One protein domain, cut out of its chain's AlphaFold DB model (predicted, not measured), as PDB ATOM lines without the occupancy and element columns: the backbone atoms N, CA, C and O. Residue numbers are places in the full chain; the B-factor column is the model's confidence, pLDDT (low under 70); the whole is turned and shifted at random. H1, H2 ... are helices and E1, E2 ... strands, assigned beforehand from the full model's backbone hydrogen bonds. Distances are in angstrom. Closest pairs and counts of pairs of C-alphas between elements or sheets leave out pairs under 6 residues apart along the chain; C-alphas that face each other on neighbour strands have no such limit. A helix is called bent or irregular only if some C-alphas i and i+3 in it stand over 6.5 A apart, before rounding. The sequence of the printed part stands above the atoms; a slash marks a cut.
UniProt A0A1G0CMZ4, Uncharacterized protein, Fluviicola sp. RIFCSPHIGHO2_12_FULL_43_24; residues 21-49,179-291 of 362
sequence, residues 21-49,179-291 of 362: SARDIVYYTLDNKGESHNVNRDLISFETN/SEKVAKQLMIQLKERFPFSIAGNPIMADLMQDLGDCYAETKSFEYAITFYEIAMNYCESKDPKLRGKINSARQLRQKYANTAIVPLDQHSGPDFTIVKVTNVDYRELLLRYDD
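This is residues 21 to 49 and 179 to 291 of the 362 residues of an uncharacterized protein of Fluviicola sp. RIFCSPHIGHO2_12_FULL_43_24 (UniProt A0A1G0CMZ4). What is the main picture? A small twisted sheet of three strands stands at one end of an up-and-down bundle, H2, H3 and H4, each helix running against the one before; H1 packs on H2, and short H5 on H3. What is it made of? The 142 printed residues, mostly helix in class, hold E1 E2 H1 H2 H3 H4 E3 H5 in that order, and the mixed sheet runs E2 E1 E3. How wide is it? It is compact, with a radius of gyration of the C-alphas of 15.6 A, and spans 45 by 36 by 25 A.

Where are the strands? E1 is residues 24 to 30, 19.9 A long from C-alpha 24 at (-0.627, -47.144, -0.366); E2 is 36 to 39 and E3 is 272 to 276. Where are the helices? H1 is residues 180 to 196, 25.2 A, irregular, with C-alphas 192 and 195 7.1 A apart. H2 is 202 to 218, 24.3 A; H3 is 221 to 234, 19.1 A; H4 is 242 to 255, 20.1 A. H5 is 282 to 285, ending at C-alpha 285 (-9.577, -47.315, 19.357).

How are the strands paired? E1 and E2 form an antiparallel hairpin, N 37 and O 29 being 2.9 A apart; E1 and E3 are parallel, N 273 and O 24 being 2.8 A apart. What does H3 meet? It only grazes the sheet, with residues 221 to 223. Its closest C-alphas to the helices it touches are Ala 224 to Gly 212 of H2, 4.0 A, Ile 225 to Ile 246 of H4, 5.3 A, and Thr 226 to Tyr 282 of H5, 5.0 A; H5 touches residues 226 to 230 alone. Where is H1? It touches H2 at a shallow tilt of 28 degrees, opposite ways, the C-alphas of Ala 183 and Cys 214 being closest at 5.5 A. How are the helix backbones? Every O i to N i+4 pair is within hydrogen-bond range in H2, H3 and H4, and 11 of 13 in H1; H5 is too short for one.

How large is it? The C-alphas farthest apart, those of Ser 21 and Pro 240, are 49.7 A apart. Where is the chain cut? Residues 50 to 178 are not printed, and C-alphas 49 and 179 are 28.8 A apart. What is long or uncertain? The link from H4 to E3, 16 residues, is long, and pLDDT is under 70 at residues 21 to 22.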
ATOM      1  N   SER A  21       7.900 -48.756  -5.272       57.97
ATOM      2  CA  SER A  21       6.837 -47.798  -4.989       57.97
ATOM      3  C   SER A  21       6.248 -48.241  -3.656       57.97
ATOM      4  O   SER A  21       5.887 -49.410  -3.476       57.97
ATOM      5  N   ALA A  22       6.279 -47.352  -2.666       66.50
ATOM      6  CA  ALA A  22       5.514 -47.569  -1.455       66.50
ATOM      7  C   ALA A  22       4.062 -47.733  -1.912       66.50
ATOM      8  O   ALA A  22       3.514 -46.828  -2.532       66.50
ATOM      9  N   ARG A  23       3.499 -48.931  -1.733       78.75
ATOM     10  CA  ARG A  23       2.094 -49.156  -2.056       78.75
ATOM     11  C   ARG A  23       1.259 -48.555  -0.947       78.75
ATOM     12  O   ARG A  23       1.468 -48.901   0.217       78.75
ATOM     13  N   ASP A  24       0.292 -47.739  -1.317       86.62
ATOM     14  CA  ASP A  24      -0.627 -47.144  -0.366       86.62
ATOM     15  C   ASP A  24      -1.550 -48.232   0.183       86.62
ATOM     16  O   ASP A  24      -2.228 -48.956  -0.556       86.62
ATOM     17  N   ILE A  25      -1.538 -48.405   1.503       91.12
ATOM     18  CA  ILE A  25      -2.398 -49.378   2.175       91.12
ATOM     19  C   ILE A  25      -3.756 -48.725   2.400       91.12
ATOM     20  O   ILE A  25      -3.868 -47.742   3.128       91.12
ATOM     21  N   VAL A  26      -4.799 -49.309   1.815       93.56
ATOM     22  CA  VAL A  26      -6.164 -48.795   1.922       93.56
ATOM     23  C   VAL A  26      -7.045 -49.835   2.595       93.56
ATOM     24  O   VAL A  26      -7.138 -50.987   2.164       93.56
ATOM     25  N   TYR A  27      -7.721 -49.415   3.657       95.00
ATOM     26  CA  TYR A  27      -8.569 -50.287   4.452       95.00
ATOM     27  C   TYR A  27     -10.019 -50.227   3.978       95.00
ATOM     28  O   TYR A  27     -10.573 -49.156   3.720       95.00
ATOM     29  N   TYR A  28     -10.639 -51.398   3.892       96.75
ATOM     30  CA  TYR A  28     -12.043 -51.561   3.547       96.75
ATOM     31  C   TYR A  28     -12.748 -52.472   4.536       96.75
ATOM     32  O   TYR A  28     -12.173 -53.410   5.079       96.75
ATOM     33  N   THR A  29     -14.028 -52.220   4.735       96.56
ATOM     34  CA  THR A  29     -14.927 -52.991   5.591       96.56
ATOM     35  C   THR A  29     -16.220 -53.274   4.835       96.56
ATOM     36  O   THR A  29     -16.418 -52.766   3.734       96.56
ATOM     37  N   LEU A  30     -17.083 -54.102   5.422       97.56
ATOM     38  CA  LEU A  30     -18.405 -54.410   4.896       97.56
ATOM     39  C   LEU A  30     -19.509 -53.920   5.842       97.56
ATOM     40  O   LEU A  30     -19.357 -54.011   7.064       97.56
ATOM     41  N   ASP A  31     -20.613 -53.439   5.280       96.12
ATOM     42  CA  ASP A  31     -21.844 -53.122   6.015       96.12
ATOM     43  C   ASP A  31     -22.758 -54.356   6.189       96.12
ATOM     44  O   ASP A  31     -22.390 -55.488   5.851       96.12
ATOM     45  N   ASN A  32     -23.971 -54.163   6.724       95.62
ATOM     46  CA  ASN A  32     -24.936 -55.248   6.933       95.62
ATOM     47  C   ASN A  32     -25.469 -55.904   5.641       95.62
ATOM     48  O   ASN A  32     -26.022 -57.008   5.714       95.62
ATOM     49  N   LYS A  33     -25.278 -55.286   4.470       96.44
ATOM     50  CA  LYS A  33     -25.630 -55.841   3.155       96.44
ATOM     51  C   LYS A  33     -24.452 -56.554   2.500       96.44
ATOM     52  O   LYS A  33     -24.675 -57.393   1.624       96.44
ATOM     53  N   GLY A  34     -23.234 -56.332   2.990       95.88
ATOM     54  CA  GLY A  34     -22.004 -56.865   2.415       95.88
ATOM     55  C   GLY A  34     -21.407 -55.946   1.350       95.88
ATOM     56  O   GLY A  34     -20.610 -56.416   0.538       95.88
ATOM     57  N   GLU A  35     -21.793 -54.669   1.329       96.56
ATOM     58  CA  GLU A  35     -21.235 -53.657   0.431       96.56
ATOM     59  C   GLU A  35     -19.900 -53.144   0.987       96.56
ATOM     60  O   GLU A  35     -19.702 -53.082   2.200       96.56
ATOM     61  N   SER A  36     -18.947 -52.842   0.098       96.88
ATOM     62  CA  SER A  36     -17.586 -52.445   0.476       96.88
ATOM     63  C   SER A  36     -17.481 -50.953   0.746       96.88
ATOM     64  O   SER A  36     -17.795 -50.138  -0.114       96.88
ATOM     65  N   HIS A  37     -16.935 -50.609   1.909       95.69
ATOM     66  CA  HIS A  37     -16.765 -49.231   2.357       95.69
ATOM     67  C   HIS A  37     -15.312 -48.957   2.703       95.69
ATOM     68  O   HIS A  37     -14.703 -49.695   3.481       95.69
ATOM     69  N   ASN A  38     -14.754 -47.879   2.154       94.38
ATOM     70  CA  ASN A  38     -13.436 -47.408   2.556       94.38
ATOM     71  C   ASN A  38     -13.485 -46.839   3.985       94.38
ATOM     72  O   ASN A  38     -14.428 -46.146   4.382       94.38
ATOM     73  N   VAL A  39     -12.448 -47.131   4.767       91.75
ATOM     74  CA  VAL A  39     -12.292 -46.624   6.130       91.75
ATOM     75  C   VAL A  39     -10.903 -46.045   6.325       91.75
ATOM     76  O   VAL A  39      -9.898 -46.700   6.070       91.75
ATOM     77  N   ASN A  40     -10.863 -44.823   6.845       88.94
ATOM     78  CA  ASN A  40      -9.651 -44.244   7.394       88.94
ATOM     79  C   ASN A  40      -9.574 -44.643   8.877       88.94
ATOM     80  O   ASN A  40     -10.434 -44.241   9.664       88.94
ATOM     81  N   ARG A  41      -8.588 -45.477   9.236       85.12
ATOM     82  CA  ARG A  41      -8.421 -45.983  10.609       85.12
ATOM     83  C   ARG A  41      -8.027 -44.874  11.584       85.12
ATOM     84  O   ARG A  41      -8.494 -44.895  12.718       85.12
ATOM     85  N   ASP A  42      -7.254 -43.892  11.132       81.38
ATOM     86  CA  ASP A  42      -6.747 -42.806  11.978       81.38
ATOM     87  C   ASP A  42      -7.884 -41.886  12.446       81.38
ATOM     88  O   ASP A  42      -7.858 -41.328  13.543       81.38
ATOM     89  N   LEU A  43      -8.962 -41.814  11.659       85.44
ATOM     90  CA  LEU A  43     -10.164 -41.063  12.000       85.44
ATOM     91  C   LEU A  43     -11.119 -41.810  12.945       85.44
ATOM     92  O   LEU A  43     -12.139 -41.229  13.325       85.44
ATOM     93  N   ILE A  44     -10.828 -43.045  13.361       90.56
ATOM     94  CA  ILE A  44     -11.709 -43.846  14.223       90.56
ATOM     95  C   ILE A  44     -10.969 -44.190  15.521       90.56
ATOM     96  O   ILE A  44     -10.533 -45.311  15.738       90.56
ATOM     97  N   SER A  45     -10.811 -43.199  16.392       93.75
ATOM     98  CA  SER A  45     -10.164 -43.346  17.698       93.75
ATOM     99  C   SER A  45     -10.729 -42.334  18.699       93.75
ATOM    100  O   SER A  45     -11.289 -41.305  18.310       93.75
ATOM    101  N   PHE A  46     -10.610 -42.642  19.989       94.75
ATOM    102  CA  PHE A  46     -11.131 -41.844  21.091       94.75
ATOM    103  C   PHE A  46     -10.052 -41.620  22.147       94.75
ATOM    104  O   PHE A  46      -9.516 -42.562  22.730       94.75
ATOM    105  N   GLU A  47      -9.763 -40.354  22.421       94.12
ATOM    106  CA  GLU A  47      -8.852 -39.941  23.483       94.12
ATOM    107  C   GLU A  47      -9.520 -40.136  24.857       94.12
ATOM    108  O   GLU A  47     -10.475 -39.455  25.217       94.12
ATOM    109  N   THR A  48      -9.030 -41.087  25.648       93.50
ATOM    110  CA  THR A  48      -9.532 -41.408  27.001       93.50
ATOM    111  C   THR A  48      -9.169 -40.361  28.052       93.50
ATOM    112  O   THR A  48      -9.730 -40.353  29.148       93.50
ATOM    113  N   ASN A  49      -8.220 -39.483  27.741       93.56
ATOM    114  CA  ASN A  49      -7.813 -38.349  28.554       93.56
ATOM    115  C   ASN A  49      -7.289 -37.224  27.660       93.56
ATOM    116  O   ASN A  49      -6.923 -37.439  26.509       93.56
ATOM    117  N   SER A 179     -28.344 -43.049   8.484       96.31
ATOM    118  CA  SER A 179     -27.769 -41.794   8.013       96.31
ATOM    119  C   SER A 179     -26.281 -41.701   8.347       96.31
ATOM    120  O   SER A 179     -25.903 -41.485   9.497       96.31
ATOM    121  N   GLU A 180     -25.420 -41.738   7.326       93.31
ATOM    122  CA  GLU A 180     -23.978 -41.479   7.495       93.31
ATOM    123  C   GLU A 180     -23.697 -40.116   8.141       93.31
ATOM    124  O   GLU A 180     -22.740 -39.953   8.899       93.31
ATOM    125  N   LYS A 181     -24.561 -39.128   7.878       94.81
ATOM    126  CA  LYS A 181     -24.478 -37.807   8.502       94.81
ATOM    127  C   LYS A 181     -24.674 -37.895  10.015       94.81
ATOM    128  O   LYS A 181     -23.885 -37.302  10.747       94.81
ATOM    129  N   VAL A 182     -25.676 -38.642  10.481       96.44
ATOM    130  CA  VAL A 182     -25.914 -38.859  11.918       96.44
ATOM    131  C   VAL A 182     -24.742 -39.618  12.536       96.44
ATOM    132  O   VAL A 182     -24.228 -39.188  13.565       96.44
ATOM    133  N   ALA A 183     -24.236 -40.659  11.867       96.12
ATOM    134  CA  ALA A 183     -23.056 -41.403  12.313       96.12
ATOM    135  C   ALA A 183     -21.820 -40.496  12.474       96.12
ATOM    136  O   ALA A 183     -21.096 -40.584  13.468       96.12
ATOM    137  N   LYS A 184     -21.586 -39.584  11.518       94.38
ATOM    138  CA  LYS A 184     -20.500 -38.594  11.582       94.38
ATOM    139  C   LYS A 184     -20.694 -37.622  12.747       94.38
ATOM    140  O   LYS A 184     -19.745 -37.368  13.482       94.38
ATOM    141  N   GLN A 185     -21.908 -37.106  12.934       94.69
ATOM    142  CA  GLN A 185     -22.224 -36.182  14.028       94.69
ATOM    143  C   GLN A 185     -22.040 -36.838  15.403       94.69
ATOM    144  O   GLN A 185     -21.448 -36.232  16.295       94.69
ATOM    145  N   LEU A 186     -22.475 -38.092  15.552       96.25
ATOM    146  CA  LEU A 186     -22.232 -38.915  16.737       96.25
ATOM    147  C   LEU A 186     -20.739 -39.123  16.999       96.25
ATOM    148  O   LEU A 186     -20.290 -38.945  18.128       96.25
ATOM    149  N   MET A 187     -19.962 -39.459  15.964       95.69
ATOM    150  CA  MET A 187     -18.512 -39.637  16.076       95.69
ATOM    151  C   MET A 187     -17.821 -38.364  16.584       95.69
ATOM    152  O   MET A 187     -17.012 -38.441  17.506       95.69
ATOM    153  N   ILE A 188     -18.160 -37.198  16.023       93.06
ATOM    154  CA  ILE A 188     -17.629 -35.896  16.464       93.06
ATOM    155  C   ILE A 188     -17.938 -35.677  17.948       93.06
ATOM    156  O   ILE A 188     -17.036 -35.444  18.749       93.06
ATOM    157  N   GLN A 189     -19.203 -35.841  18.330       93.31
ATOM    158  CA  GLN A 189     -19.669 -35.622  19.698       93.31
ATOM    159  C   GLN A 189     -19.021 -36.572  20.706       93.31
ATOM    160  O   GLN A 189     -18.604 -36.157  21.788       93.31
ATOM    161  N   LEU A 190     -18.877 -37.849  20.353       95.19
ATOM    162  CA  LEU A 190     -18.183 -38.823  21.188       95.19
ATOM    163  C   LEU A 190     -16.708 -38.454  21.369       95.19
ATOM    164  O   LEU A 190     -16.236 -38.487  22.503       95.19
ATOM    165  N   LYS A 191     -16.005 -38.046  20.303       93.44
ATOM    166  CA  LYS A 191     -14.598 -37.615  20.371       93.44
ATOM    167  C   LYS A 191     -14.396 -36.378  21.238       93.44
ATOM    168  O   LYS A 191     -13.494 -36.372  22.068       93.44
ATOM    169  N   GLU A 192     -15.241 -35.359  21.098       90.25
ATOM    170  CA  GLU A 192     -15.145 -34.140  21.911       90.25
ATOM    171  C   GLU A 192     -15.334 -34.425  23.408       90.25
ATOM    172  O   GLU A 192     -14.739 -33.761  24.257       90.25
ATOM    173  N   ARG A 193     -16.159 -35.424  23.743       92.12
ATOM    174  CA  ARG A 193     -16.590 -35.716  25.119       92.12
ATOM    175  C   ARG A 193     -15.741 -36.770  25.814       92.12
ATOM    176  O   ARG A 193     -15.656 -36.746  27.042       92.12
ATOM    177  N   PHE A 194     -15.127 -37.677  25.058       93.12
ATOM    178  CA  PHE A 194     -14.361 -38.799  25.597       93.12
ATOM    179  C   PHE A 194     -13.269 -38.369  26.595       93.12
ATOM    180  O   PHE A 194     -13.280 -38.892  27.710       93.12
ATOM    181  N   PRO A 195     -12.440 -37.341  26.307       92.69
ATOM    182  CA  PRO A 195     -11.395 -36.884  27.229       92.69
ATOM    183  C   PRO A 195     -11.912 -36.307  28.550       92.69
ATOM    184  O   PRO A 195     -11.159 -36.197  29.518       92.69
ATOM    185  N   PHE A 196     -13.179 -35.887  28.582       89.88
ATOM    186  CA  PHE A 196     -13.840 -35.326  29.761       89.88
ATOM    187  C   PHE A 196     -14.695 -36.355  30.510       89.88
ATOM    188  O   PHE A 196     -15.260 -36.031  31.558       89.88
ATOM    189  N   SER A 197     -14.845 -37.569  29.976       84.69
ATOM    190  CA  SER A 197     -15.686 -38.601  30.567       84.69
ATOM    191  C   SER A 197     -14.851 -39.632  31.308       84.69
ATOM    192  O   SER A 197     -13.944 -40.244  30.755       84.69
ATOM    193  N   ILE A 198     -15.242 -39.909  32.548       75.44
ATOM    194  CA  ILE A 198     -14.732 -41.073  33.273       75.44
ATOM    195  C   ILE A 198     -15.260 -42.373  32.649       75.44
ATOM    196  O   ILE A 198     -16.337 -42.390  32.038       75.44
ATOM    197  N   ALA A 199     -14.503 -43.458  32.833       80.38
ATOM    198  CA  ALA A 199     -14.985 -44.815  32.586       80.38
ATOM    199  C   ALA A 199     -16.277 -45.077  33.386       80.38
ATOM    200  O   ALA A 199     -16.479 -44.498  34.457       80.38
ATOM    201  N   GLY A 200     -17.168 -45.907  32.842       86.69
ATOM    202  CA  GLY A 200     -18.464 -46.201  33.468       86.69
ATOM    203  C   GLY A 200     -19.573 -45.156  33.254       86.69
ATOM    204  O   GLY A 200     -20.581 -45.175  33.959       86.69
ATOM    205  N   ASN A 201     -19.411 -44.209  32.321       92.50
ATOM    206  CA  ASN A 201     -20.433 -43.194  32.052       92.50
ATOM    207  C   ASN A 201     -21.616 -43.769  31.236       92.50
ATOM    208  O   ASN A 201     -21.434 -44.078  30.054       92.50
ATOM    209  N   PRO A 202     -22.842 -43.830  31.799       94.19
ATOM    210  CA  PRO A 202     -23.988 -44.457  31.141       94.19
ATOM    211  C   PRO A 202     -24.477 -43.698  29.900       94.19
ATOM    212  O   PRO A 202     -25.007 -44.317  28.986       94.19
ATOM    213  N   ILE A 203     -24.266 -42.379  29.818       95.75
ATOM    214  CA  ILE A 203     -24.591 -41.615  28.603       95.75
ATOM    215  C   ILE A 203     -23.614 -41.963  27.484       95.75
ATOM    216  O   ILE A 203     -24.032 -42.164  26.353       95.75
ATOM    217  N   MET A 204     -22.317 -42.057  27.791       96.75
ATOM    218  CA  MET A 204     -21.326 -42.453  26.784       96.75
ATOM    219  C   MET A 204     -21.555 -43.893  26.323       96.75
ATOM    220  O   MET A 204     -21.390 -44.180  25.143       96.75
ATOM    221  N   ALA A 205     -21.981 -44.776  27.232       96.69
ATOM    222  CA  ALA A 205     -22.384 -46.135  26.894       96.69
ATOM    223  C   ALA A 205     -23.555 -46.161  25.901       96.69
ATOM    224  O   ALA A 205     -23.514 -46.933  24.952       96.69
ATOM    225  N   ASP A 206     -24.588 -45.348  26.115       97.44
ATOM    226  CA  ASP A 206     -25.754 -45.268  25.227       97.44
ATOM    227  C   ASP A 206     -25.390 -44.663  23.858       97.44
ATOM    228  O   ASP A 206     -25.661 -45.261  22.824       97.44
ATOM    229  N   LEU A 207     -24.621 -43.569  23.832       97.88
ATOM    230  CA  LEU A 207     -24.153 -42.954  22.583       97.88
ATOM    231  C   LEU A 207     -23.215 -43.862  21.769       97.88
ATOM    232  O   LEU A 207     -23.244 -43.841  20.541       97.88
ATOM    233  N   MET A 208     -22.368 -44.659  22.430       97.94
ATOM    234  CA  MET A 208     -21.537 -45.664  21.756       97.94
ATOM    235  C   MET A 208     -22.381 -46.786  21.145       97.94
ATOM    236  O   MET A 208     -21.998 -47.347  20.118       97.94
ATOM    237  N   GLN A 209     -23.532 -47.102  21.746       97.81
ATOM    238  CA  GLN A 209     -24.492 -48.029  21.155       97.81
ATOM    239  C   GLN A 209     -25.154 -47.420  19.925       97.81
ATOM    240  O   GLN A 209     -25.102 -48.057  18.879       97.81
ATOM    241  N   ASP A 210     -25.646 -46.181  20.013       98.12
ATOM    242  CA  ASP A 210     -26.216 -45.462  18.865       98.12
ATOM    243  C   ASP A 210     -25.203 -45.370  17.703       98.12
ATOM    244  O   ASP A 210     -25.539 -45.609  16.543       98.12
ATOM    245  N   LEU A 211     -23.926 -45.092  17.998       98.38
ATOM    246  CA  LEU A 211     -22.861 -45.092  16.988       98.38
ATOM    247  C   LEU A 211     -22.642 -46.489  16.386       98.38
ATOM    248  O   LEU A 211     -22.431 -46.611  15.178       98.38
ATOM    249  N   GLY A 212     -22.687 -47.536  17.212       97.94
ATOM    250  CA  GLY A 212     -22.609 -48.926  16.769       97.94
ATOM    251  C   GLY A 212     -23.761 -49.315  15.843       97.94
ATOM    252  O   GLY A 212     -23.512 -49.922  14.800       97.94
ATOM    253  N   ASP A 213     -24.989 -48.912  16.173       97.69
ATOM    254  CA  ASP A 213     -26.181 -49.148  15.351       97.69
ATOM    255  C   ASP A 213     -26.046 -48.443  14.000       97.69
ATOM    256  O   ASP A 213     -26.176 -49.073  12.947       97.69
ATOM    257  N   CYS A 214     -25.651 -47.167  14.023       98.06
ATOM    258  CA  CYS A 214     -25.361 -46.416  12.811       98.06
ATOM    259  C   CYS A 214     -24.310 -47.107  11.937       98.06
ATOM    260  O   CYS A 214     -24.501 -47.258  10.730       98.06
ATOM    261  N   TYR A 215     -23.189 -47.542  12.515       97.62
ATOM    262  CA  TYR A 215     -22.132 -48.200  11.747       97.62
ATOM    263  C   TYR A 215     -22.560 -49.559  11.200       97.62
ATOM    264  O   TYR A 215     -22.180 -49.884  10.075       97.62
ATOM    265  N   ALA A 216     -23.366 -50.329  11.932       97.06
ATOM    266  CA  ALA A 216     -23.897 -51.595  11.439       97.06
ATOM    267  C   ALA A 216     -24.761 -51.395  10.184       97.06
ATOM    268  O   ALA A 216     -24.649 -52.177   9.239       97.06
ATOM    269  N   GLU A 217     -25.574 -50.337  10.159       96.50
ATOM    270  CA  GLU A 217     -26.490 -50.032   9.055       96.50
ATOM    271  C   GLU A 217     -25.825 -49.350   7.854       96.50
ATOM    272  O   GLU A 217     -26.330 -49.468   6.737       96.50
ATOM    273  N   THR A 218     -24.724 -48.623   8.068       95.00
ATOM    274  CA  THR A 218     -24.174 -47.717   7.040       95.00
ATOM    275  C   THR A 218     -22.805 -48.092   6.508       95.00
ATOM    276  O   THR A 218     -22.525 -47.799   5.353       95.00
ATOM    277  N   LYS A 219     -21.924 -48.677   7.331       94.31
ATOM    278  CA  LYS A 219     -20.490 -48.680   7.002       94.31
ATOM    279  C   LYS A 219     -19.758 -49.958   7.363       94.31
ATOM    280  O   LYS A 219     -18.966 -50.462   6.576       94.31
ATOM    281  N   SER A 220     -19.921 -50.442   8.588       97.00
ATOM    282  CA  SER A 220     -19.061 -51.481   9.140       97.00
ATOM    283  C   SER A 220     -19.691 -52.230  10.302       97.00
ATOM    284  O   SER A 220     -19.777 -51.703  11.413       97.00
ATOM    285  N   PHE A 221     -19.993 -53.514  10.100       97.19
ATOM    286  CA  PHE A 221     -20.310 -54.381  11.237       97.19
ATOM    287  C   PHE A 221     -19.082 -54.657  12.129       97.19
ATOM    288  O   PHE A 221     -19.252 -54.971  13.303       97.19
ATOM    289  N   GLU A 222     -17.850 -54.514  11.622       97.44
ATOM    290  CA  GLU A 222     -16.621 -54.672  12.420       97.44
ATOM    291  C   GLU A 222     -16.455 -53.536  13.434       97.44
ATOM    292  O   GLU A 222     -16.280 -53.781  14.630       97.44
ATOM    293  N   TYR A 223     -16.585 -52.287  12.987       97.94
ATOM    294  CA  TYR A 223     -16.570 -51.145  13.898       97.94
ATOM    295  C   TYR A 223     -17.828 -51.088  14.764       97.94
ATOM    296  O   TYR A 223     -17.717 -50.712  15.923       97.94
ATOM    297  N   ALA A 224     -18.987 -51.552  14.280       98.31
ATOM    298  CA  ALA A 224     -20.171 -51.693  15.128       98.31
ATOM    299  C   ALA A 224     -19.909 -52.611  16.333       98.31
ATOM    300  O   ALA A 224     -20.150 -52.206  17.467       98.31
ATOM    301  N   ILE A 225     -19.340 -53.810  16.108       98.38
ATOM    302  CA  ILE A 225     -18.902 -54.712  17.193       98.38
ATOM    303  C   ILE A 225     -17.990 -53.962  18.159       98.38
ATOM    304  O   ILE A 225     -18.179 -54.038  19.369       98.38
ATOM    305  N   THR A 226     -17.038 -53.213  17.614       98.06
ATOM    306  CA  THR A 226     -16.042 -52.493  18.401       98.06
ATOM    307  C   THR A 226     -16.677 -51.406  19.270       98.06
ATOM    308  O   THR A 226     -16.390 -51.337  20.460       98.06
ATOM    309  N   PHE A 227     -17.594 -50.596  18.736       98.50
ATOM    310  CA  PHE A 227     -18.297 -49.562  19.504       98.50
ATOM    311  C   PHE A 227     -19.223 -50.159  20.564       98.50
ATOM    312  O   PHE A 227     -19.252 -49.667  21.693       98.50
ATOM    313  N   TYR A 228     -19.891 -51.279  20.271       98.56
ATOM    314  CA  TYR A 228     -20.622 -52.028  21.292       98.56
ATOM    315  C   TYR A 228     -19.695 -52.564  22.391       98.56
ATOM    316  O   TYR A 228     -20.064 -52.572  23.563       98.56
ATOM    317  N   GLU A 229     -18.485 -53.002  22.047       97.94
ATOM    318  CA  GLU A 229     -17.488 -53.442  23.022       97.94
ATOM    319  C   GLU A 229     -16.935 -52.273  23.851       97.94
ATOM    320  O   GLU A 229     -16.755 -52.447  25.056       97.94
ATOM    321  N   ILE A 230     -16.756 -51.073  23.282       97.88
ATOM    322  CA  ILE A 230     -16.448 -49.853  24.056       97.88
ATOM    323  C   ILE A 230     -17.596 -49.551  25.026       97.88
ATOM    324  O   ILE A 230     -17.352 -49.371  26.222       97.88
ATOM    325  N   ALA A 231     -18.844 -49.549  24.545       97.81
ATOM    326  CA  ALA A 231     -20.020 -49.327  25.382       97.81
ATOM    327  C   ALA A 231     -20.081 -50.326  26.549       97.81
ATOM    328  O   ALA A 231     -20.289 -49.932  27.695       97.81
ATOM    329  N   MET A 232     -19.870 -51.616  26.272       97.06
ATOM    330  CA  MET A 232     -19.957 -52.689  27.264       97.06
ATOM    331  C   MET A 232     -18.793 -52.673  28.258       97.06
ATOM    332  O   MET A 232     -19.017 -52.833  29.454       97.06
ATOM    333  N   ASN A 233     -17.558 -52.516  27.774       95.81
ATOM    334  CA  ASN A 233     -16.356 -52.785  28.565       95.81
ATOM    335  C   ASN A 233     -15.713 -51.519  29.139       95.81
ATOM    336  O   ASN A 233     -15.227 -51.555  30.262       95.81
ATOM    337  N   TYR A 234     -15.694 -50.411  28.391       93.44
ATOM    338  CA  TYR A 234     -15.081 -49.156  28.842       93.44
ATOM    339  C   TYR A 234     -16.105 -48.225  29.501       93.44
ATOM    340  O   TYR A 234     -15.857 -47.642  30.557       93.44
ATOM    341  N   CYS A 235     -17.288 -48.094  28.898       94.31
ATOM    342  CA  CYS A 235     -18.378 -47.298  29.466       94.31
ATOM    343  C   CYS A 235     -19.246 -48.084  30.467       94.31
ATOM    344  O   CYS A 235     -20.165 -47.503  31.036       94.31
ATOM    345  N   GLU A 236     -18.950 -49.370  30.691       94.88
ATOM    346  CA  GLU A 236     -19.628 -50.268  31.644       94.88
ATOM    347  C   GLU A 236     -21.161 -50.316  31.471       94.88
ATOM    348  O   GLU A 236     -21.921 -50.297  32.446       94.88
ATOM    349  N   SER A 237     -21.630 -50.366  30.216       92.94
ATOM    350  CA  SER A 237     -23.059 -50.446  29.897       92.94
ATOM    351  C   SER A 237     -23.740 -51.601  30.629       92.94
ATOM    352  O   SER A 237     -23.253 -52.734  30.656       92.94
ATOM    353  N   LYS A 238     -24.929 -51.317  31.164       89.12
ATOM    354  CA  LYS A 238     -25.806 -52.309  31.797       89.12
ATOM    355  C   LYS A 238     -26.921 -52.792  30.870       89.12
ATOM    356  O   LYS A 238     -27.780 -53.539  31.333       89.12
ATOM    357  N   ASP A 239     -26.932 -52.377  29.600       89.81
ATOM    358  CA  ASP A 239     -27.965 -52.809  28.657       89.81
ATOM    359  C   ASP A 239     -27.835 -54.321  28.366       89.81
ATOM    360  O   ASP A 239     -26.849 -54.757  27.757       89.81
ATOM    361  N   PRO A 240     -28.825 -55.153  28.752       89.12
ATOM    362  CA  PRO A 240     -28.793 -56.584  28.462       89.12
ATOM    363  C   PRO A 240     -28.842 -56.904  26.959       89.12
ATOM    364  O   PRO A 240     -28.443 -58.001  26.562       89.12
ATOM    365  N   LYS A 241     -29.312 -55.979  26.109       91.69
ATOM    366  CA  LYS A 241     -29.435 -56.176  24.655       91.69
ATOM    367  C   LYS A 241     -28.094 -56.102  23.931       91.69
ATOM    368  O   LYS A 241     -27.959 -56.679  22.850       91.69
ATOM    369  N   LEU A 242     -27.086 -55.465  24.526       94.50
ATOM    370  CA  LEU A 242     -25.812 -55.172  23.871       94.50
ATOM    371  C   LEU A 242     -25.059 -56.432  23.422       94.50
ATOM    372  O   LEU A 242     -24.551 -56.506  22.303       94.50
ATOM    373  N   ARG A 243     -25.080 -57.491  24.243       96.38
ATOM    374  CA  ARG A 243     -24.523 -58.805  23.866       96.38
ATOM    375  C   ARG A 243     -25.225 -59.403  22.646       96.38
ATOM    376  O   ARG A 243     -24.574 -60.034  21.818       96.38
ATOM    377  N   GLY A 244     -26.538 -59.202  22.535       98.00
ATOM    378  CA  GLY A 244     -27.320 -59.602  21.369       98.00
ATOM    379  C   GLY A 244     -26.855 -58.878  20.108       98.00
ATOM    380  O   GLY A 244     -26.567 -59.538  19.115       98.00
ATOM    381  N   LYS A 245     -26.684 -57.550  20.175       97.62
ATOM    382  CA  LYS A 245     -26.178 -56.735  19.055       97.62
ATOM    383  C   LYS A 245     -24.788 -57.182  18.590       97.62
ATOM    384  O   LYS A 245     -24.584 -57.417  17.400       97.62
ATOM    385  N   ILE A 246     -23.866 -57.408  19.532       98.19
ATOM    386  CA  ILE A 246     -22.520 -57.936  19.248       98.19
ATOM    387  C   ILE A 246     -22.602 -59.293  18.534       98.19
ATOM    388  O   ILE A 246     -21.917 -59.518  17.536       98.19
ATOM    389  N   ASN A 247     -23.449 -60.204  19.018       98.06
ATOM    390  CA  ASN A 247     -23.600 -61.527  18.415       98.06
ATOM    391  C   ASN A 247     -24.198 -61.458  17.004       98.06
ATOM    392  O   ASN A 247     -23.689 -62.134  16.111       98.06
ATOM    393  N   SER A 248     -25.212 -60.620  16.775       97.81
ATOM    394  CA  SER A 248     -25.792 -60.400  15.444       97.81
ATOM    395  C   SER A 248     -24.755 -59.856  14.458       97.81
ATOM    396  O   SER A 248     -24.618 -60.371  13.349       97.81
ATOM    397  N   ALA A 249     -23.945 -58.878  14.868       97.38
ATOM    398  CA  ALA A 249     -22.878 -58.350  14.021       97.38
ATOM    399  C   ALA A 249     -21.766 -59.391  13.758       97.38
ATOM    400  O   ALA A 249     -21.260 -59.502  12.640       97.38
ATOM    401  N   ARG A 250     -21.437 -60.247  14.736       97.38
ATOM    402  CA  ARG A 250     -20.516 -61.385  14.536       97.38
ATOM    403  C   ARG A 250     -21.072 -62.439  13.569       97.38
ATOM    404  O   ARG A 250     -20.292 -63.071  12.858       97.38
ATOM    405  N   GLN A 251     -22.391 -62.618  13.491       98.00
ATOM    406  CA  GLN A 251     -23.006 -63.474  12.469       98.00
ATOM    407  C   GLN A 251     -22.840 -62.882  11.063       98.00
ATOM    408  O   GLN A 251     -22.566 -63.631  10.126       98.00
ATOM    409  N   LEU A 252     -22.921 -61.554  10.907       97.38
ATOM    410  CA  LEU A 252     -22.615 -60.888   9.631       97.38
ATOM    411  C   LEU A 252     -21.154 -61.114   9.220       97.38
ATOM    412  O   LEU A 252     -20.899 -61.475   8.072       97.38
ATOM    413  N   ARG A 253     -20.207 -61.021  10.167       96.25
ATOM    414  CA  ARG A 253     -18.793 -61.369   9.931       96.25
ATOM    415  C   ARG A 253     -18.637 -62.787   9.375       96.25
ATOM    416  O   ARG A 253     -17.899 -62.983   8.414       96.25
ATOM    417  N   GLN A 254     -19.336 -63.770   9.945       97.00
ATOM    418  CA  GLN A 254     -19.308 -65.153   9.450       97.00
ATOM    419  C   GLN A 254     -19.940 -65.275   8.059       97.00
ATOM    420  O   GLN A 254     -19.344 -65.871   7.163       97.00
ATOM    421  N   LYS A 255     -21.118 -64.670   7.860       97.56
ATOM    422  CA  LYS A 255     -21.848 -64.666   6.583       97.56
ATOM    423  C   LYS A 255     -21.001 -64.099   5.440       97.56
ATOM    424  O   LYS A 255     -21.000 -64.660   4.349       97.56
ATOM    425  N   TYR A 256     -20.274 -63.013   5.697       97.38
ATOM    426  CA  TYR A 256     -19.492 -62.285   4.697       97.38
ATOM    427  C   TYR A 256     -17.985 -62.567   4.760       97.38
ATOM    428  O   TYR A 256     -17.190 -61.808   4.199       97.38
ATOM    429  N   ALA A 257     -17.564 -63.658   5.411       95.81
ATOM    430  CA  ALA A 257     -16.149 -64.001   5.570       95.81
ATOM    431  C   ALA A 257     -15.411 -64.037   4.219       95.81
ATOM    432  O   ALA A 257     -14.381 -63.381   4.056       95.81
ATOM    433  N   ASN A 258     -16.016 -64.689   3.222       95.94
ATOM    434  CA  ASN A 258     -15.448 -64.879   1.884       95.94
ATOM    435  C   ASN A 258     -15.874 -63.812   0.860       95.94
ATOM    436  O   ASN A 258     -15.512 -63.910  -0.310       95.94
ATOM    437  N   THR A 259     -16.650 -62.803   1.266       96.44
ATOM    438  CA  THR A 259     -17.038 -61.705   0.370       96.44
ATOM    439  C   THR A 259     -15.811 -60.869   0.028       96.44
ATOM    440  O   THR A 259     -15.117 -60.384   0.932       96.44
ATOM    441  N   ALA A 260     -15.548 -60.729  -1.272       94.56
ATOM    442  CA  ALA A 260     -14.461 -59.918  -1.803       94.56
ATOM    443  C   ALA A 260     -14.733 -58.422  -1.587       94.56
ATOM    444  O   ALA A 260     -15.881 -57.984  -1.627       94.56
ATOM    445  N   ILE A 261     -13.664 -57.651  -1.378       95.94
ATOM    446  CA  ILE A 261     -13.746 -56.190  -1.335       95.94
ATOM    447  C   ILE A 261     -13.821 -55.650  -2.760       95.94
ATOM    448  O   ILE A 261     -13.021 -56.032  -3.613       95.94
ATOM    449  N   VAL A 262     -14.754 -54.729  -2.982       94.44
ATOM    450  CA  VAL A 262     -14.864 -53.938  -4.207       94.44
ATOM    451  C   VAL A 262     -14.357 -52.528  -3.890       94.44
ATOM    452  O   VAL A 262     -15.078 -51.764  -3.249       94.44
ATOM    453  N   PRO A 263     -13.102 -52.186  -4.240       92.06
ATOM    454  CA  PRO A 263     -12.574 -50.856  -3.977       92.06
ATOM    455  C   PRO A 263     -13.210 -49.812  -4.900       92.06
ATOM    456  O   PRO A 263     -13.651 -50.128  -6.002       92.06
ATOM    457  N   LEU A 264     -13.214 -48.555  -4.454       89.19
ATOM    458  CA  LEU A 264     -13.526 -47.404  -5.303       89.19
ATOM    459  C   LEU A 264     -12.486 -47.273  -6.424       89.19
ATOM    460  O   LEU A 264     -11.311 -47.570  -6.201       89.19
ATOM    461  N   ASP A 265     -12.890 -46.735  -7.577       87.50
ATOM    462  CA  ASP A 265     -12.019 -46.565  -8.752       87.50
ATOM    463  C   ASP A 265     -10.719 -45.813  -8.424       87.50
ATOM    464  O   ASP A 265      -9.645 -46.191  -8.886       87.50
ATOM    465  N   GLN A 266     -10.783 -44.799  -7.558       86.94
ATOM    466  CA  GLN A 266      -9.613 -44.022  -7.124       86.94
ATOM    467  C   GLN A 266      -8.603 -44.813  -6.270       86.94
ATOM    468  O   GLN A 266      -7.464 -44.393  -6.131       86.94
ATOM    469  N   HIS A 267      -9.024 -45.939  -5.690       85.12
ATOM    470  CA  HIS A 267      -8.180 -46.867  -4.931       85.12
ATOM    471  C   HIS A 267      -7.941 -48.165  -5.721       85.12
ATOM    472  O   HIS A 267      -7.606 -49.199  -5.141       85.12
ATOM    473  N   SER A 268      -8.179 -48.146  -7.034       78.50
ATOM    474  CA  SER A 268      -7.933 -49.276  -7.924       78.50
ATOM    475  C   SER A 268      -6.571 -49.125  -8.610       78.50
ATOM    476  O   SER A 268      -6.158 -48.022  -8.958       78.50
ATOM    477  N   GLY A 269      -5.846 -50.232  -8.788       82.00
ATOM    478  CA  GLY A 269      -4.558 -50.241  -9.490       82.00
ATOM    479  C   GLY A 269      -3.410 -50.893  -8.711       82.00
ATOM    480  O   GLY A 269      -3.595 -51.343  -7.580       82.00
ATOM    481  N   PRO A 270      -2.218 -50.990  -9.329       83.69
ATOM    482  CA  PRO A 270      -1.059 -51.688  -8.763       83.69
ATOM    483  C   PRO A 270      -0.402 -50.954  -7.585       83.69
ATOM    484  O   PRO A 270       0.385 -51.567  -6.857       83.69
ATOM    485  N   ASP A 271      -0.727 -49.674  -7.406       87.56
ATOM    486  CA  ASP A 271      -0.167 -48.813  -6.364       87.56
ATOM    487  C   ASP A 271      -0.870 -48.988  -5.012       87.56
ATOM    488  O   ASP A 271      -0.321 -48.593  -3.989       87.56
ATOM    489  N   PHE A 272      -2.030 -49.654  -4.969       89.06
ATOM    490  CA  PHE A 272      -2.804 -49.835  -3.742       89.06
ATOM    491  C   PHE A 272      -2.750 -51.272  -3.220       89.06
ATOM    492  O   PHE A 272      -2.915 -52.246  -3.956       89.06
ATOM    493  N   THR A 273      -2.574 -51.413  -1.906       91.88
ATOM    494  CA  THR A 273      -2.782 -52.674  -1.188       91.88
ATOM    495  C   THR A 273      -4.095 -52.607  -0.422       91.88
ATOM    496  O   THR A 273      -4.214 -51.891   0.570       91.88
ATOM    497  N   ILE A 274      -5.084 -53.376  -0.878       93.50
ATOM    498  CA  ILE A 274      -6.415 -53.413  -0.269       93.50
ATOM    499  C   ILE A 274      -6.431 -54.381   0.910       93.50
ATOM    500  O   ILE A 274      -6.168 -55.575   0.751       93.50
ATOM    501  N   VAL A 275      -6.785 -53.875   2.089       94.69
ATOM    502  CA  VAL A 275      -6.884 -54.662   3.320       94.69
ATOM    503  C   VAL A 275      -8.332 -54.710   3.788       94.69
ATOM    504  O   VAL A 275      -8.931 -53.682   4.107       94.69
ATOM    505  N   LYS A 276      -8.893 -55.920   3.874       95.56
ATOM    506  CA  LYS A 276     -10.190 -56.148   4.518       95.56
ATOM    507  C   LYS A 276     -10.017 -56.082   6.033       95.56
ATOM    508  O   LYS A 276      -9.347 -56.927   6.624       95.56
ATOM    509  N   VAL A 277     -10.636 -55.089   6.654       95.19
ATOM    510  CA  VAL A 277     -10.709 -54.949   8.105       95.19
ATOM    511  C   VAL A 277     -11.501 -56.121   8.664       95.19
ATOM    512  O   VAL A 277     -12.617 -56.403   8.228       95.19
ATOM    513  N   THR A 278     -10.907 -56.808   9.632       91.88
ATOM    514  CA  THR A 278     -11.552 -57.863  10.408       91.88
ATOM    515  C   THR A 278     -11.058 -57.770  11.843       91.88
ATOM    516  O   THR A 278      -9.883 -57.495  12.064       91.88
ATOM    517  N   ASN A 279     -11.946 -58.018  12.804       90.00
ATOM    518  CA  ASN A 279     -11.601 -58.191  14.212       90.00
ATOM    519  C   ASN A 279     -10.796 -57.028  14.824       90.00
ATOM    520  O   ASN A 279      -9.694 -57.227  15.329       90.00
ATOM    521  N   VAL A 280     -11.371 -55.828  14.788       94.62
ATOM    522  CA  VAL A 280     -10.808 -54.646  15.455       94.62
ATOM    523  C   VAL A 280     -10.994 -54.791  16.971       94.62
ATOM    524  O   VAL A 280     -12.124 -54.887  17.443       94.62
ATOM    525  N   ASP A 281      -9.901 -54.844  17.737       95.44
ATOM    526  CA  ASP A 281      -9.971 -54.832  19.203       95.44
ATOM    527  C   ASP A 281     -10.364 -53.429  19.675       95.44
ATOM    528  O   ASP A 281      -9.744 -52.439  19.284       95.44
ATOM    529  N   TYR A 282     -11.372 -53.319  20.543       95.81
ATOM    530  CA  TYR A 282     -11.838 -52.017  21.026       95.81
ATOM    531  C   TYR A 282     -10.750 -51.185  21.703       95.81
ATOM    532  O   TYR A 282     -10.811 -49.958  21.662       95.81
ATOM    533  N   ARG A 283      -9.732 -51.830  22.282       95.19
ATOM    534  CA  ARG A 283      -8.597 -51.150  22.912       95.19
ATOM    535  C   ARG A 283      -7.721 -50.418  21.901       95.19
ATOM    536  O   ARG A 283      -7.111 -49.427  22.274       95.19
ATOM    537  N   GLU A 284      -7.691 -50.851  20.639       94.50
ATOM    538  CA  GLU A 284      -6.972 -50.140  19.571       94.50
ATOM    539  C   GLU A 284      -7.597 -48.774  19.266       94.50
ATOM    540  O   GLU A 284      -6.908 -47.885  18.773       94.50
ATOM    541  N   LEU A 285      -8.886 -48.588  19.571       95.75
ATOM    542  CA  LEU A 285      -9.577 -47.315  19.357       95.75
ATOM    543  C   LEU A 285      -9.512 -46.395  20.579       95.75
ATOM    544  O   LEU A 285     -10.041 -45.289  20.522       95.75
ATOM    545  N   LEU A 286      -8.906 -46.832  21.685       94.75
ATOM    546  CA  LEU A 286      -8.796 -46.053  22.914       94.75
ATOM    547  C   LEU A 286      -7.371 -45.524  23.062       94.75
ATOM    548  O   LEU A 286      -6.450 -46.251  23.427       94.75
ATOM    549  N   LEU A 287      -7.201 -44.229  22.808       93.75
ATOM    550  CA  LEU A 287      -5.920 -43.546  22.930       93.75
ATOM    551  C   LEU A 287      -5.783 -42.967  24.334       93.75
ATOM    552  O   LEU A 287      -6.697 -42.322  24.850       93.75
ATOM    553  N   ARG A 288      -4.638 -43.192  24.974       92.38
ATOM    554  CA  ARG A 288      -4.330 -42.621  26.285       92.38
ATOM    555  C   ARG A 288      -2.984 -41.918  26.229       92.38
ATOM    556  O   ARG A 288      -1.999 -42.518  25.811       92.38
ATOM    557  N   TYR A 289      -2.956 -40.671  26.677       92.88
ATOM    558  CA  TYR A 289      -1.734 -39.894  26.854       92.88
ATOM    559  C   TYR A 289      -1.179 -40.061  28.266       92.88
ATOM    560  O   TYR A 289      -1.926 -40.345  29.207       92.88
ATOM    561  N   ASP A 290       0.123 -39.839  28.413       93.25
ATOM    562  CA  ASP A 290       0.772 -39.811  29.719       93.25
ATOM    563  C   ASP A 290       0.249 -38.655  30.579       93.25
ATOM    564  O   ASP A 290      -0.121 -37.584  30.083       93.25
ATOM    565  N   ASP A 291       0.232 -38.875  31.892       91.69
ATOM    566  CA  ASP A 291      -0.168 -37.849  32.847       91.69
ATOM    567  C   ASP A 291       0.823 -36.675  32.802       91.69
ATOM    568  O   ASP A 291       2.043 -36.852  32.812       91.69
TER     569      ASP A 291